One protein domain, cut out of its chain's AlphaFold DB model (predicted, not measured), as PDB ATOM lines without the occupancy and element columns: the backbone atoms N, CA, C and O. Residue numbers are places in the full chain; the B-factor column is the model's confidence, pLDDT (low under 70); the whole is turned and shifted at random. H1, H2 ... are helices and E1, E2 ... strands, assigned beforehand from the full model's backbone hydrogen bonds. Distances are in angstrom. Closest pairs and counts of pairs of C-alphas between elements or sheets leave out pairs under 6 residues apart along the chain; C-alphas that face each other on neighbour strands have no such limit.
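What this domain is: This is residues 92 to 174 and 206 to 237 of the 278 residues of an uncharacterized protein of Exidia glandulosa HHB12029 (UniProt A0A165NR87). A twisted sheet of five strands curls round one short helix, H1, and a small three-stranded sheet, E2 E3 E4, sits near the first residue of H1. Residues 160 to 174 reach far from this body, 17 to 32 A from the mean of the C-alphas. The printed part has 115 residues, under half in named elements, in the order E1 E2 E3 E4 H1 E5 E6 E7 E8; the class is mostly strand. The large sheet runs E1 - E8 - E7 - E6 - E5, and both sheets are antiparallel. The whole is loose, radius of gyration of the C-alphas 16.9 A, and elongated, spanning 54 by 30 by 22 A.

Where its parts are: Find C-alpha 92 at (-8.460, 9.384, -45.792); E1 runs from there to residue 97, 14.1 A. Next come E2, residues 103 to 105, 6.8 A, E3, 111 to 114, 10.3 A, and E4, 126 to 131, 13.1 A. H1, 132 to 137, spans 8.7 A, and E5, 141 to 143, 6.7 A. E6, 151 to 159, covers 26.0 A, E7, 213 to 220, 22.4 A, and E8, 226 to 234, 23.6 A, ending at C-alpha 234 (-9.479, 11.244, -54.729).

How they stand to each other: In the large sheet, look at N 154 and O 218, 2.9 A, between E6 and E7. The hairpin E7 and E8 has N 217 and O 230 at 2.8 A; E1, an edge strand, has N 93 and O 231 of E8 at 2.9 A. At the other edge, the hairpin E5 and E6 has N 153 and O 141 at 2.7 A. H1 is on this sheet, its closest C-alphas to E6 being Val 136 and Gly 155, 4.0 A; its O i to N i+4 pairs are within hydrogen-bond range. E2 E3 E4 form a meander, each strand the antiparallel neighbour of the one before, with N 104 and O 113 at 2.8 A and N 114 and O 126 at 2.8 A. H1 only grazes that sheet with residues 132 to 137. E4 is apart from E6.

The domain as a whole: C-alphas 146 and 167 are the two farthest apart, 54.6 A. Residues 175 to 205 are not printed, and C-alphas 174 and 206 are 15.5 A apart across the cut. The link E3 to E4 is long. Residues 96 to 101, 118 to 122, 173 to 174, 206 to 212 and 237 have pLDDT under 70.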
ATOM      1  N   ILE A  92      -9.654  10.094 -46.248       80.69
ATOM      2  CA  ILE A  92      -8.460   9.384 -45.792       80.69
ATOM      3  C   ILE A  92      -8.829   8.480 -44.632       80.69
ATOM      4  O   ILE A  92      -9.469   8.899 -43.665       80.69
ATOM      5  N   ARG A  93      -8.326   7.248 -44.678       80.00
ATOM      6  CA  ARG A  93      -8.405   6.315 -43.560       80.00
ATOM      7  C   ARG A  93      -7.059   5.658 -43.302       80.00
ATOM      8  O   ARG A  93      -6.464   5.056 -44.190       80.00
ATOM      9  N   VAL A  94      -6.619   5.700 -42.048       78.62
ATOM     10  CA  VAL A  94      -5.483   4.913 -41.557       78.62
ATOM     11  C   VAL A  94      -6.034   3.862 -40.598       78.62
ATOM     12  O   VAL A  94      -6.502   4.197 -39.515       78.62
ATOM     13  N   ILE A  95      -6.052   2.597 -41.022       71.12
ATOM     14  CA  ILE A  95      -6.782   1.523 -40.315       71.12
ATOM     15  C   ILE A  95      -5.909   0.836 -39.260       71.12
ATOM     16  O   ILE A  95      -6.407   0.374 -38.237       71.12
ATOM     17  N   SER A  96      -4.600   0.778 -39.480       67.31
ATOM     18  CA  SER A  96      -3.654   0.203 -38.528       67.31
ATOM     19  C   SER A  96      -2.328   0.939 -38.604       67.31
ATOM     20  O   SER A  96      -1.888   1.311 -39.686       67.31
ATOM     21  N   SER A  97      -1.684   1.152 -37.461       63.56
ATOM     22  CA  SER A  97      -0.288   1.571 -37.411       63.56
ATOM     23  C   SER A  97       0.414   0.774 -36.323       63.56
ATOM     24  O   SER A  97      -0.005   0.742 -35.165       63.56
ATOM     25  N   THR A  98       1.486   0.082 -36.689       63.34
ATOM     26  CA  THR A  98       2.495  -0.288 -35.701       63.34
ATOM     27  C   THR A  98       3.288   0.978 -35.400       63.34
ATOM     28  O   THR A  98       3.764   1.598 -36.344       63.34
ATOM     29  N   LEU A  99       3.453   1.354 -34.125       59.94
ATOM     30  CA  LEU A  99       4.076   2.608 -33.643       59.94
ATOM     31  C   LEU A  99       5.425   2.998 -34.297       59.94
ATOM     32  O   LEU A  99       5.899   4.112 -34.109       59.94
ATOM     33  N   ARG A 100       6.063   2.095 -35.050       63.59
ATOM     34  CA  ARG A 100       7.283   2.351 -35.812       63.59
ATOM     35  C   ARG A 100       6.990   2.500 -37.305       63.59
ATOM     36  O   ARG A 100       6.864   1.522 -38.035       63.59
ATOM     37  N   GLY A 101       7.019   3.743 -37.754       68.81
ATOM     38  CA  GLY A 101       7.221   4.140 -39.141       68.81
ATOM     39  C   GLY A 101       5.902   4.442 -39.804       68.81
ATOM     40  O   GLY A 101       5.656   3.924 -40.891       68.81
ATOM     41  N   THR A 102       5.068   5.208 -39.097       86.50
ATOM     42  CA  THR A 102       3.714   5.554 -39.504       86.50
ATOM     43  C   THR A 102       3.762   6.367 -40.781       86.50
ATOM     44  O   THR A 102       4.418   7.402 -40.849       86.50
ATOM     45  N   TYR A 103       3.041   5.914 -41.790       90.88
ATOM     46  CA  TYR A 103       2.840   6.674 -43.009       90.88
ATOM     47  C   TYR A 103       1.672   7.636 -42.840       90.88
ATOM     48  O   TYR A 103       0.622   7.259 -42.310       90.88
ATOM     49  N   ALA A 104       1.859   8.859 -43.315       91.19
ATOM     50  CA  ALA A 104       0.822   9.865 -43.463       91.19
ATOM     51  C   ALA A 104       0.582  10.140 -44.951       91.19
ATOM     52  O   ALA A 104       1.461   9.920 -45.784       91.19
ATOM     53  N   ILE A 105      -0.620  10.611 -45.271       92.12
ATOM     54  CA  ILE A 105      -1.032  10.951 -46.632       92.12
ATOM     55  C   ILE A 105      -1.436  12.422 -46.632       92.12
ATOM     56  O   ILE A 105      -2.230  12.843 -45.790       92.12
ATOM     57  N   GLU A 106      -0.907  13.198 -47.568       90.88
ATOM     58  CA  GLU A 106      -1.402  14.547 -47.836       90.88
ATOM     59  C   GLU A 106      -2.684  14.477 -48.676       90.88
ATOM     60  O   GLU A 106      -2.693  13.903 -49.762       90.88
ATOM     61  N   LEU A 107      -3.765  15.091 -48.188       84.94
ATOM     62  CA  LEU A 107      -5.099  15.055 -48.810       84.94
ATOM     63  C   LEU A 107      -5.113  15.529 -50.267       84.94
ATOM     64  O   LEU A 107      -5.754  14.908 -51.113       84.94
ATOM     65  N   GLN A 108      -4.416  16.630 -50.555       83.44
ATOM     66  CA  GLN A 108      -4.531  17.312 -51.843       83.44
ATOM     67  C   GLN A 108      -3.819  16.566 -52.975       83.44
ATOM     68  O   GLN A 108      -4.303  16.545 -54.103       83.44
ATOM     69  N   THR A 109      -2.660  15.976 -52.688       89.12
ATOM     70  CA  THR A 109      -1.783  15.373 -53.704       89.12
ATOM     71  C   THR A 109      -1.765  13.847 -53.633       89.12
ATOM     72  O   THR A 109      -1.275  13.186 -54.551       89.12
ATOM     73  N   GLY A 110      -2.230  13.274 -52.519       92.12
ATOM     74  CA  GLY A 110      -2.029  11.871 -52.184       92.12
ATOM     75  C   GLY A 110      -0.567  11.525 -51.885       92.12
ATOM     76  O   GLY A 110      -0.237  10.339 -51.859       92.12
ATOM     77  N   ALA A 111       0.324  12.512 -51.709       95.12
ATOM     78  CA  ALA A 111       1.732  12.284 -51.404       95.12
ATOM     79  C   ALA A 111       1.893  11.551 -50.070       95.12
ATOM     80  O   ALA A 111       1.189  11.831 -49.095       95.12
ATOM     81  N   VAL A 112       2.833  10.607 -50.037       93.69
ATOM     82  CA  VAL A 112       3.080   9.773 -48.863       93.69
ATOM     83  C   VAL A 112       4.285  10.289 -48.091       93.69
ATOM     84  O   VAL A 112       5.375  10.465 -48.638       93.69
ATOM     85  N   PHE A 113       4.089  10.470 -46.791       92.31
ATOM     86  CA  PHE A 113       5.112  10.900 -45.850       92.31
ATOM     87  C   PHE A 113       5.378   9.805 -44.825       92.31
ATOM     88  O   PHE A 113       4.468   9.073 -44.437       92.31
ATOM     89  N   VAL A 114       6.618   9.705 -44.361       89.00
ATOM     90  CA  VAL A 114       7.009   8.866 -43.228       89.00
ATOM     91  C   VAL A 114       7.123   9.759 -42.010       89.00
ATOM     92  O   VAL A 114       7.905  10.711 -41.994       89.00
ATOM     93  N   LEU A 115       6.324   9.448 -40.996       86.31
ATOM     94  CA  LEU A 115       6.402  10.108 -39.711       86.31
ATOM     95  C   LEU A 115       7.550   9.507 -38.884       86.31
ATOM     96  O   LEU A 115       7.715   8.277 -38.875       86.31
ATOM     97  N   PRO A 116       8.307  10.359 -38.173       79.19
ATOM     98  CA  PRO A 116       9.350   9.955 -37.240       79.19
ATOM     99  C   PRO A 116       8.869   8.920 -36.228       79.19
ATOM    100  O   PRO A 116       7.717   8.941 -35.785       79.19
ATOM    101  N   THR A 117       9.760   8.006 -35.855       71.44
ATOM    102  CA  THR A 117       9.451   6.924 -34.896       71.44
ATOM    103  C   THR A 117      10.050   7.128 -33.517       71.44
ATOM    104  O   THR A 117       9.614   6.481 -32.562       71.44
ATOM    105  N   ALA A 118      11.053   7.997 -33.438       66.31
ATOM    106  CA  ALA A 118      11.768   8.383 -32.234       66.31
ATOM    107  C   ALA A 118      11.500   9.861 -31.910       66.31
ATOM    108  O   ALA A 118      10.579  10.459 -32.469       66.31
ATOM    109  N   ASP A 119      12.268  10.411 -30.966       62.16
ATOM    110  CA  ASP A 119      12.158  11.797 -30.514       62.16
ATOM    111  C   ASP A 119      12.030  12.744 -31.725       62.16
ATOM    112  O   ASP A 119      12.890  12.711 -32.610       62.16
ATOM    113  N   PRO A 120      10.972  13.575 -31.811       60.34
ATOM    114  CA  PRO A 120      10.728  14.459 -32.954       60.34
ATOM    115  C   PRO A 120      11.831  15.510 -33.176       60.34
ATOM    116  O   PRO A 120      11.760  16.267 -34.141       60.34
ATOM    117  N   GLU A 121      12.830  15.575 -32.293       64.81
ATOM    118  CA  GLU A 121      14.029  16.402 -32.443       64.81
ATOM    119  C   GLU A 121      15.140  15.736 -33.283       64.81
ATOM    120  O   GLU A 121      16.011  16.446 -33.782       64.81
ATOM    121  N   GLU A 122      15.128  14.407 -33.470       66.12
ATOM    122  CA  GLU A 122      16.195  13.677 -34.186       66.12
ATOM    123  C   GLU A 122      15.823  13.248 -35.613       66.12
ATOM    124  O   GLU A 122      16.708  13.048 -36.446       66.12
ATOM    125  N   GLU A 123      14.535  13.098 -35.921       73.06
ATOM    126  CA  GLU A 123      14.075  12.583 -37.213       73.06
ATOM    127  C   GLU A 123      12.995  13.516 -37.787       73.06
ATOM    128  O   GLU A 123      11.984  13.796 -37.146       73.06
ATOM    129  N   GLU A 124      13.228  14.041 -38.994       82.44
ATOM    130  CA  GLU A 124      12.291  14.927 -39.694       82.44
ATOM    131  C   GLU A 124      11.236  14.123 -40.470       82.44
ATOM    132  O   GLU A 124      11.468  12.988 -40.897       82.44
ATOM    133  N   VAL A 125      10.068  14.730 -40.698       86.94
ATOM    134  CA  VAL A 125       9.038  14.153 -41.573       86.94
ATOM    135  C   VAL A 125       9.597  14.026 -42.990       86.94
ATOM    136  O   VAL A 125       9.947  15.017 -43.627       86.94
ATOM    137  N   GLN A 126       9.645  12.798 -43.505       89.25
ATOM    138  CA  GLN A 126      10.247  12.507 -44.801       89.25
ATOM    139  C   GLN A 126       9.172  12.311 -45.869       89.25
ATOM    140  O   GLN A 126       8.310  11.447 -45.733       89.25
ATOM    141  N   ASN A 127       9.247  13.057 -46.970       92.06
ATOM    142  CA  ASN A 127       8.447  12.774 -48.162       92.06
ATOM    143  C   ASN A 127       9.047  11.571 -48.914       92.06
ATOM    144  O   ASN A 127      10.244  11.566 -49.205       92.06
ATOM    145  N   LEU A 128       8.233  10.568 -49.252       91.12
ATOM    146  CA  LEU A 128       8.683   9.405 -50.028       91.12
ATOM    147  C   LEU A 128       8.892   9.699 -51.519       91.12
ATOM    148  O   LEU A 128       9.438   8.860 -52.233       91.12
ATOM    149  N   GLY A 129       8.435  10.853 -52.004       94.00
ATOM    150  CA  GLY A 129       8.491  11.221 -53.419       94.00
ATOM    151  C   GLY A 129       7.536  10.413 -54.301       94.00
ATOM    152  O   GLY A 129       7.726  10.364 -55.513       94.00
ATOM    153  N   ILE A 130       6.531   9.768 -53.702       94.81
ATOM    154  CA  ILE A 130       5.535   8.941 -54.387       94.81
ATOM    155  C   ILE A 130       4.148   9.171 -53.776       94.81
ATOM    156  O   ILE A 130       4.024   9.383 -52.565       94.81
ATOM    157  N   SER A 131       3.104   9.140 -54.605       95.75
ATOM    158  CA  SER A 131       1.711   9.233 -54.155       95.75
ATOM    159  C   SER A 131       1.074   7.862 -53.917       95.75
ATOM    160  O   SER A 131       1.557   6.835 -54.398       95.75
ATOM    161  N   ILE A 132      -0.053   7.834 -53.202       95.50
ATOM    162  CA  ILE A 132      -0.856   6.618 -53.022       95.50
ATOM    163  C   ILE A 132      -1.306   6.039 -54.369       95.50
ATOM    164  O   ILE A 132      -1.178   4.834 -54.573       95.50
ATOM    165  N   ALA A 133      -1.766   6.877 -55.301       94.12
ATOM    166  CA  ALA A 133      -2.163   6.426 -56.635       94.12
ATOM    167  C   ALA A 133      -0.998   5.732 -57.363       94.12
ATOM    168  O   ALA A 133      -1.148   4.614 -57.849       94.12
ATOM    169  N   GLN A 134       0.198   6.329 -57.323       96.00
ATOM    170  CA  GLN A 134       1.402   5.735 -57.909       96.00
ATOM    171  C   GLN A 134       1.813   4.427 -57.220       96.00
ATOM    172  O   GLN A 134       2.227   3.487 -57.891       96.00
ATOM    173  N   LEU A 135       1.689   4.327 -55.891       96.44
ATOM    174  CA  LEU A 135       1.947   3.073 -55.170       96.44
ATOM    175  C   LEU A 135       0.991   1.953 -55.588       96.44
ATOM    176  O   LEU A 135       1.391   0.789 -55.600       96.44
ATOM    177  N   VAL A 136      -0.257   2.289 -55.915       96.56
ATOM    178  CA  VAL A 136      -1.225   1.329 -56.452       96.56
ATOM    179  C   VAL A 136      -0.869   0.932 -57.880       96.56
ATOM    180  O   VAL A 136      -0.837  -0.262 -58.171       96.56
ATOM    181  N   ASP A 137      -0.523   1.891 -58.736       95.31
ATOM    182  CA  ASP A 137      -0.148   1.629 -60.130       95.31
ATOM    183  C   ASP A 137       1.135   0.786 -60.245       95.31
ATOM    184  O   ASP A 137       1.245  -0.072 -61.121       95.31
ATOM    185  N   TYR A 138       2.094   0.980 -59.334       96.81
ATOM    186  CA  TYR A 138       3.339   0.204 -59.264       96.81
ATOM    187  C   TYR A 138       3.255  -1.020 -58.344       96.81
ATOM    188  O   TYR A 138       4.277  -1.645 -58.054       96.81
ATOM    189  N   SER A 139       2.063  -1.363 -57.856       95.38
ATOM    190  CA  SER A 139       1.860  -2.489 -56.948       95.38
ATOM    191  C   SER A 139       2.189  -3.835 -57.622       95.38
ATOM    192  O   SER A 139       1.714  -4.095 -58.730       95.38
ATOM    193  N   PRO A 140       2.927  -4.746 -56.957       96.44
ATOM    194  CA  PRO A 140       3.582  -4.558 -55.664       96.44
ATOM    195  C   PRO A 140       4.864  -3.716 -55.782       96.44
ATOM    196  O   PRO A 140       5.766  -4.041 -56.554       96.44
ATOM    197  N   TYR A 141       4.998  -2.692 -54.936       95.81
ATOM    198  CA  TYR A 141       6.157  -1.796 -54.904       95.81
ATOM    199  C   TYR A 141       7.039  -2.083 -53.686       95.81
ATOM    200  O   TYR A 141       6.545  -2.312 -52.587       95.81
ATOM    201  N   THR A 142       8.361  -2.089 -53.844       93.00
ATOM    202  CA  THR A 142       9.299  -2.301 -52.730       93.00
ATOM    203  C   THR A 142      10.182  -1.081 -52.567       93.00
ATOM    204  O   THR A 142      10.898  -0.717 -53.496       93.00
ATOM    205  N   LEU A 143      10.208  -0.516 -51.362       85.31
ATOM    206  CA  LEU A 143      11.138   0.551 -51.019       85.31
ATOM    207  C   LEU A 143      12.394  -0.060 -50.386       85.31
ATOM    208  O   LEU A 143      12.325  -0.728 -49.349       85.31
ATOM    209  N   ALA A 144      13.531   0.108 -51.061       78.56
ATOM    210  CA  ALA A 144      14.834  -0.322 -50.577       78.56
ATOM    211  C   ALA A 144      15.540   0.870 -49.923       78.56
ATOM    212  O   ALA A 144      16.078   1.733 -50.609       78.56
ATOM    213  N   GLU A 145      15.528   0.911 -48.594       75.75
ATOM    214  CA  GLU A 145      16.264   1.899 -47.808       75.75
ATOM    215  C   GLU A 145      17.488   1.218 -47.177       75.75
ATOM    216  O   GLU A 145      17.337   0.146 -46.590       75.75
ATOM    217  N   PRO A 146      18.696   1.799 -47.280       70.88
ATOM    218  CA  PRO A 146      19.918   1.170 -46.771       70.88
ATOM    219  C   PRO A 146      19.921   0.976 -45.244       70.88
ATOM    220  O   PRO A 146      20.579   0.064 -44.754       70.88
ATOM    221  N   GLU A 147      19.150   1.782 -44.507       73.69
ATOM    222  CA  GLU A 147      19.117   1.815 -43.034       73.69
ATOM    223  C   GLU A 147      17.794   1.289 -42.440       73.69
ATOM    224  O   GLU A 147      17.664   1.145 -41.223       73.69
ATOM    225  N   ARG A 148      16.781   0.997 -43.270       74.19
ATOM    226  CA  ARG A 148      15.452   0.569 -42.798       74.19
ATOM    227  C   ARG A 148      15.100  -0.831 -43.306       74.19
ATOM    228  O   ARG A 148      15.500  -1.220 -44.402       74.19
ATOM    229  N   PRO A 149      14.336  -1.624 -42.526       81.56
ATOM    230  CA  PRO A 149      13.895  -2.934 -42.982       81.56
ATOM    231  C   PRO A 149      13.085  -2.788 -44.269       81.56
ATOM    232  O   PRO A 149      12.258  -1.886 -44.373       81.56
ATOM    233  N   LYS A 150      13.301  -3.698 -45.221       89.44
ATOM    234  CA  LYS A 150      12.573  -3.753 -46.495       89.44
ATOM    235  C   LYS A 150      11.061  -3.703 -46.255       89.44
ATOM    236  O   LYS A 150      10.540  -4.489 -45.464       89.44
ATOM    237  N   ARG A 151      10.356  -2.831 -46.975       90.31
ATOM    238  CA  ARG A 151       8.890  -2.709 -46.911       90.31
ATOM    239  C   ARG A 151       8.293  -2.939 -48.292       90.31
ATOM    240  O   ARG A 151       8.843  -2.478 -49.292       90.31
ATOM    241  N   ILE A 152       7.190  -3.675 -48.329       94.50
ATOM    242  CA  ILE A 152       6.466  -4.020 -49.550       94.50
ATOM    243  C   ILE A 152       5.106  -3.328 -49.488       94.50
ATOM    244  O   ILE A 152       4.361  -3.505 -48.531       94.50
ATOM    245  N   PHE A 153       4.789  -2.539 -50.499       96.00
ATOM    246  CA  PHE A 153       3.524  -1.845 -50.662       96.00
ATOM    247  C   PHE A 153       2.676  -2.632 -51.655       96.00
ATOM    248  O   PHE A 153       3.094  -2.867 -52.788       96.00
ATOM    249  N   VAL A 154       1.495  -3.056 -51.218       97.50
ATOM    250  CA  VAL A 154       0.512  -3.746 -52.053       97.50
ATOM    251  C   VAL A 154      -0.719  -2.866 -52.136       97.50
ATOM    252  O   VAL A 154      -1.443  -2.707 -51.154       97.50
ATOM    253  N   GLY A 155      -0.910  -2.270 -53.302       96.75
ATOM    254  CA  GLY A 155      -2.033  -1.409 -53.617       96.75
ATOM    255  C   GLY A 155      -3.175  -2.122 -54.337       96.75
ATOM    256  O   GLY A 155      -2.952  -3.099 -55.057       96.75
ATOM    257  N   ALA A 156      -4.385  -1.602 -54.159       95.50
ATOM    258  CA  ALA A 156      -5.594  -1.926 -54.901       95.50
ATOM    259  C   ALA A 156      -6.335  -0.627 -55.254       95.50
ATOM    260  O   ALA A 156      -6.393   0.295 -54.441       95.50
ATOM    261  N   LYS A 157      -6.899  -0.562 -56.463       93.06
ATOM    262  CA  LYS A 157      -7.725   0.556 -56.932       93.06
ATOM    263  C   LYS A 157      -9.167   0.090 -57.063       93.06
ATOM    264  O   LYS A 157      -9.426  -0.927 -57.710       93.06
ATOM    265  N   LYS A 158     -10.100   0.852 -56.506       87.88
ATOM    266  CA  LYS A 158     -11.535   0.704 -56.729       87.88
ATOM    267  C   LYS A 158     -12.066   2.019 -57.285       87.88
ATOM    268  O   LYS A 158     -11.833   3.082 -56.729       87.88
ATOM    269  N   GLN A 159     -12.766   1.947 -58.407       78.94
ATOM    270  CA  GLN A 159     -13.430   3.105 -58.992       78.94
ATOM    271  C   GLN A 159     -14.912   3.037 -58.636       78.94
ATOM    272  O   GLN A 159     -15.544   2.001 -58.855       78.94
ATOM    273  N   THR A 160     -15.445   4.111 -58.058       73.88
ATOM    274  CA  THR A 160     -16.880   4.255 -57.779       73.88
ATOM    275  C   THR A 160     -17.443   5.451 -58.556       73.88
ATOM    276  O   THR A 160     -16.684   6.303 -59.019       73.88
ATOM    277  N   SER A 161     -18.759   5.488 -58.766       73.44
ATOM    278  CA  SER A 161     -19.506   6.645 -59.290       73.44
ATOM    279  C   SER A 161     -20.592   7.026 -58.272       73.44
ATOM    280  O   SER A 161     -21.145   6.144 -57.613       73.44
ATOM    281  N   ILE A 162     -20.822   8.326 -58.061       75.12
ATOM    282  CA  ILE A 162     -21.739   8.856 -57.050       75.12
ATOM    283  C   ILE A 162     -22.493   9.993 -57.712       75.12
ATOM    284  O   ILE A 162     -21.975  11.096 -57.847       75.12
ATOM    285  N   ASP A 163     -23.744   9.744 -58.047       77.44
ATOM    286  CA  ASP A 163     -24.589  10.789 -58.590       77.44
ATOM    287  C   ASP A 163     -25.197  11.596 -57.442       77.44
ATOM    288  O   ASP A 163     -25.793  11.046 -56.512       77.44
ATOM    289  N   ILE A 164     -25.012  12.916 -57.482       79.75
ATOM    290  CA  ILE A 164     -25.555  13.852 -56.495       79.75
ATOM    291  C   ILE A 164     -26.432  14.839 -57.232       79.75
ATOM    292  O   ILE A 164     -25.984  15.501 -58.163       79.75
ATOM    293  N   ASP A 165     -27.666  14.991 -56.770       83.88
ATOM    294  CA  ASP A 165     -28.500  16.099 -57.200       83.88
ATOM    295  C   ASP A 165     -27.986  17.397 -56.562       83.88
ATOM    296  O   ASP A 165     -28.158  17.619 -55.365       83.88
ATOM    297  N   ILE A 166     -27.316  18.255 -57.335       84.31
ATOM    298  CA  ILE A 166     -26.659  19.465 -56.808       84.31
ATOM    299  C   ILE A 166     -27.653  20.468 -56.212       84.31
ATOM    300  O   ILE A 166     -27.280  21.266 -55.346       84.31
ATOM    301  N   VAL A 167     -28.915  20.452 -56.639       85.62
ATOM    302  CA  VAL A 167     -29.910  21.413 -56.152       85.62
ATOM    303  C   VAL A 167     -30.309  21.084 -54.718       85.62
ATOM    304  O   VAL A 167     -30.387  21.980 -53.878       85.62
ATOM    305  N   ILE A 168     -30.534  19.801 -54.430       87.81
ATOM    306  CA  ILE A 168     -31.079  19.342 -53.142       87.81
ATOM    307  C   ILE A 168     -30.071  18.588 -52.265       87.81
ATOM    308  O   ILE A 168     -30.335  18.377 -51.084       87.81
ATOM    309  N   GLY A 169     -28.926  18.192 -52.817       85.25
ATOM    310  CA  GLY A 169     -27.888  17.419 -52.137       85.25
ATOM    311  C   GLY A 169     -28.161  15.923 -52.039       85.25
ATOM    312  O   GLY A 169     -27.454  15.219 -51.324       85.25
ATOM    313  N   GLU A 170     -29.188  15.401 -52.704       86.12
ATOM    314  CA  GLU A 170     -29.562  13.998 -52.553       86.12
ATOM    315  C   GLU A 170     -28.595  13.087 -53.319       86.12
ATOM    316  O   GLU A 170     -28.377  13.254 -54.520       86.12
ATOM    317  N   LEU A 171     -28.026  12.104 -52.614       80.38
ATOM    318  CA  LEU A 171     -27.262  11.020 -53.228       80.38
ATOM    319  C   LEU A 171     -28.228  10.106 -53.978       80.38
ATOM    320  O   LEU A 171     -29.030   9.395 -53.365       80.38
ATOM    321  N   ARG A 172     -28.116  10.072 -55.302       76.25
ATOM    322  CA  ARG A 172     -28.814   9.095 -56.130       76.25
ATOM    323  C   ARG A 172     -28.072   7.771 -56.001       76.25
ATOM    324  O   ARG A 172     -27.122   7.468 -56.711       76.25
ATOM    325  N   SER A 173     -28.480   6.976 -55.018       60.38
ATOM    326  CA  SER A 173     -28.080   5.575 -54.954       60.38
ATOM    327  C   SER A 173     -28.823   4.851 -56.070       60.38
ATOM    328  O   SER A 173     -30.032   4.648 -55.945       60.38
ATOM    329  N   ASP A 174     -28.121   4.457 -57.133       51.25
ATOM    330  CA  ASP A 174     -28.641   3.655 -58.253       51.25
ATOM    331  C   ASP A 174     -29.146   2.274 -57.796       51.25
ATOM    332  O   ASP A 174     -28.620   1.228 -58.144       51.25
ATOM    333  N   ASP A 206     -28.626  17.117 -65.264       54.53
ATOM    334  CA  ASP A 206     -28.323  17.982 -64.134       54.53
ATOM    335  C   ASP A 206     -27.276  17.296 -63.249       54.53
ATOM    336  O   ASP A 206     -27.557  16.661 -62.236       54.53
ATOM    337  N   THR A 207     -26.036  17.463 -63.712       59.34
ATOM    338  CA  THR A 207     -24.744  17.386 -63.017       59.34
ATOM    339  C   THR A 207     -24.450  16.098 -62.236       59.34
ATOM    340  O   THR A 207     -24.550  16.047 -61.013       59.34
ATOM    341  N   SER A 208     -23.974  15.065 -62.934       58.22
ATOM    342  CA  SER A 208     -23.332  13.909 -62.298       58.22
ATOM    343  C   SER A 208     -21.898  14.246 -61.871       58.22
ATOM    344  O   SER A 208     -21.086  14.771 -62.638       58.22
ATOM    345  N   LEU A 209     -21.558  13.943 -60.618       61.41
ATOM    346  CA  LEU A 209     -20.180  13.976 -60.134       61.41
ATOM    347  C   LEU A 209     -19.616  12.560 -60.280       61.41
ATOM    348  O   LEU A 209     -20.147  11.602 -59.737       61.41
ATOM    349  N   THR A 210     -18.524  12.377 -61.021       58.91
ATOM    350  CA  THR A 210     -17.851  11.069 -60.981       58.91
ATOM    351  C   THR A 210     -17.188  10.910 -59.615       58.91
ATOM    352  O   THR A 210     -16.559  11.838 -59.107       58.91
ATOM    353  N   ALA A 211     -17.386   9.754 -58.976       60.38
ATOM    354  CA  ALA A 211     -16.961   9.579 -57.593       60.38
ATOM    355  C   ALA A 211     -15.446   9.479 -57.449       60.38
ATOM    356  O   ALA A 211     -14.709   9.400 -58.442       60.38
ATOM    357  N   PRO A 212     -14.975   9.424 -56.192       66.38
ATOM    358  CA  PRO A 212     -13.579   9.224 -55.936       66.38
ATOM    359  C   PRO A 212     -13.046   7.928 -56.551       66.38
ATOM    360  O   PRO A 212     -13.689   6.874 -56.530       66.38
ATOM    361  N   SER A 213     -11.808   7.990 -57.038       77.25
ATOM    362  CA  SER A 213     -10.984   6.785 -57.098       77.25
ATOM    363  C   SER A 213     -10.556   6.445 -55.673       77.25
ATOM    364  O   SER A 213      -9.838   7.229 -55.053       77.25
ATOM    365  N   ASP A 214     -10.999   5.293 -55.173       88.25
ATOM    366  CA  ASP A 214     -10.604   4.753 -53.877       88.25
ATOM    367  C   ASP A 214      -9.334   3.918 -54.054       88.25
ATOM    368  O   ASP A 214      -9.283   2.949 -54.822       88.25
ATOM    369  N   TYR A 215      -8.290   4.295 -53.337       92.94
ATOM    370  CA  TYR A 215      -6.991   3.651 -53.352       92.94
ATOM    371  C   TYR A 215      -6.713   3.050 -51.981       92.94
ATOM    372  O   TYR A 215      -6.623   3.770 -50.989       92.94
ATOM    373  N   ASP A 216      -6.505   1.740 -51.930       94.50
ATOM    374  CA  ASP A 216      -6.117   1.030 -50.716       94.50
ATOM    375  C   ASP A 216      -4.680   0.534 -50.844       94.50
ATOM    376  O   ASP A 216      -4.360  -0.205 -51.769       94.50
ATOM    377  N   VAL A 217      -3.814   0.880 -49.896       96.00
ATOM    378  CA  VAL A 217      -2.419   0.426 -49.846       96.00
ATOM    379  C   VAL A 217      -2.144  -0.270 -48.523       96.00
ATOM    380  O   VAL A 217      -2.335   0.287 -47.442       96.00
ATOM    381  N   LYS A 218      -1.637  -1.499 -48.599       95.38
ATOM    382  CA  LYS A 218      -1.126  -2.259 -47.456       95.38
ATOM    383  C   LYS A 218       0.391  -2.214 -47.453       95.38
ATOM    384  O   LYS A 218       1.025  -2.574 -48.441       95.38
ATOM    385  N   VAL A 219       0.969  -1.832 -46.322       93.62
ATOM    386  CA  VAL A 219       2.407  -1.916 -46.076       93.62
ATOM    387  C   VAL A 219       2.700  -3.221 -45.355       93.62
ATOM    388  O   VAL A 219       2.190  -3.468 -44.263       93.62
ATOM    389  N   ILE A 220       3.523  -4.057 -45.967       93.06
ATOM    390  CA  ILE A 220       3.823  -5.418 -45.542       93.06
ATOM    391  C   ILE A 220       5.319  -5.515 -45.218       93.06
ATOM    392  O   ILE A 220       6.176  -5.069 -45.986       93.06
ATOM    393  N   ALA A 221       5.633  -6.084 -44.056       90.44
ATOM    394  CA  ALA A 221       6.999  -6.399 -43.646       90.44
ATOM    395  C   ALA A 221       7.512  -7.691 -44.319       90.44
ATOM    396  O   ALA A 221       6.719  -8.482 -44.828       90.44
ATOM    397  N   PRO A 222       8.825  -7.987 -44.288       89.06
ATOM    398  CA  PRO A 222       9.383  -9.175 -44.949       89.06
ATOM    399  C   PRO A 222       8.853 -10.509 -44.406       89.06
ATOM    400  O   PRO A 222       8.867 -11.514 -45.106       89.06
ATOM    401  N   ASN A 223       8.368 -10.517 -43.164       91.19
ATOM    402  CA  ASN A 223       7.702 -11.650 -42.514       91.19
ATOM    403  C   ASN A 223       6.210 -11.783 -42.899       91.19
ATOM    404  O   ASN A 223       5.485 -12.549 -42.269       91.19
ATOM    405  N   ASN A 224       5.746 -11.016 -43.888       91.31
ATOM    406  CA  ASN A 224       4.366 -10.967 -44.363       91.31
ATOM    407  C   ASN A 224       3.340 -10.381 -43.371       91.31
ATOM    408  O   ASN A 224       2.136 -10.483 -43.607       91.31
ATOM    409  N   SER A 225       3.777  -9.744 -42.275       91.62
ATOM    410  CA  SER A 225       2.861  -9.029 -41.377       91.62
ATOM    411  C   SER A 225       2.480  -7.667 -41.956       91.62
ATOM    412  O   SER A 225       3.354  -6.917 -42.398       91.62
ATOM    413  N   VAL A 226       1.192  -7.319 -41.900       91.75
ATOM    414  CA  VAL A 226       0.702  -5.986 -42.276       91.75
ATOM    415  C   VAL A 226       1.098  -4.986 -41.190       91.75
ATOM    416  O   VAL A 226       0.645  -5.091 -40.054       91.75
ATOM    417  N   LEU A 227       1.950  -4.028 -41.546       90.12
ATOM    418  CA  LEU A 227       2.402  -2.946 -40.667       90.12
ATOM    419  C   LEU A 227       1.377  -1.812 -40.592       90.12
ATOM    420  O   LEU A 227       1.134  -1.254 -39.523       90.12
ATOM    421  N   GLN A 228       0.797  -1.465 -41.742       92.50
ATOM    422  CA  GLN A 228      -0.149  -0.364 -41.876       92.50
ATOM    423  C   GLN A 228      -1.041  -0.562 -43.099       92.50
ATOM    424  O   GLN A 228      -0.608  -1.113 -44.112       92.50
ATOM    425  N   GLN A 229      -2.281  -0.094 -43.001       93.56
ATOM    426  CA  GLN A 229      -3.199   0.013 -44.127       93.56
ATOM    427  C   GLN A 229      -3.662   1.463 -44.277       93.56
ATOM    428  O   GLN A 229      -4.138   2.078 -43.319       93.56
ATOM    429  N   LEU A 230      -3.496   1.976 -45.492       93.06
ATOM    430  CA  LEU A 230      -3.818   3.324 -45.933       93.06
ATOM    431  C   LEU A 230      -4.966   3.243 -46.936       93.06
ATOM    432  O   LEU A 230      -4.922   2.403 -47.830       93.06
ATOM    433  N   SER A 231      -5.959   4.108 -46.793       91.69
ATOM    434  CA  SER A 231      -7.035   4.299 -47.761       91.69
ATOM    435  C   SER A 231      -7.103   5.778 -48.120       91.69
ATOM    436  O   SER A 231      -7.023   6.626 -47.223       91.69
ATOM    437  N   TYR A 232      -7.197   6.079 -49.410       91.94
ATOM    438  CA  TYR A 232      -7.241   7.431 -49.957       91.94
ATOM    439  C   TYR A 232      -8.270   7.497 -51.076       91.94
ATOM    440  O   TYR A 232      -8.190   6.725 -52.027       91.94
ATOM    441  N   SER A 233      -9.190   8.445 -50.987       88.50
ATOM    442  CA  SER A 233     -10.220   8.684 -51.988       88.50
ATOM    443  C   SER A 233      -9.963  10.030 -52.649       88.50
ATOM    444  O   SER A 233      -9.997  11.071 -51.990       88.50
ATOM    445  N   GLN A 234      -9.702  10.022 -53.957       84.50
ATOM    446  CA  GLN A 234      -9.479  11.244 -54.729       84.50
ATOM    447  C   GLN A 234     -10.692  11.560 -55.591       84.50
ATOM    448  O   GLN A 234     -10.981  10.814 -56.524       84.50
ATOM    449  N   LEU A 235     -11.355  12.680 -55.305       78.38
ATOM    450  CA  LEU A 235     -12.459  13.183 -56.117       78.38
ATOM    451  C   LEU A 235     -11.926  13.739 -57.446       78.38
ATOM    452  O   LEU A 235     -10.971  14.518 -57.457       78.38
ATOM    453  N   SER A 236     -12.548  13.355 -58.555       70.12
ATOM    454  CA  SER A 236     -12.247  13.881 -59.889       70.12
ATOM    455  C   SER A 236     -13.535  14.298 -60.576       70.12
ATOM    456  O   SER A 236     -14.544  13.606 -60.471       70.12
ATOM    457  N   THR A 237     -13.512  15.399 -61.318       66.75
ATOM    458  CA  THR A 237     -14.633  15.753 -62.190       66.75
ATOM    459  C   THR A 237     -14.719  14.763 -63.353       66.75
ATOM    460  O   THR A 237     -13.700  14.274 -63.835       66.75
TER     461      THR A 237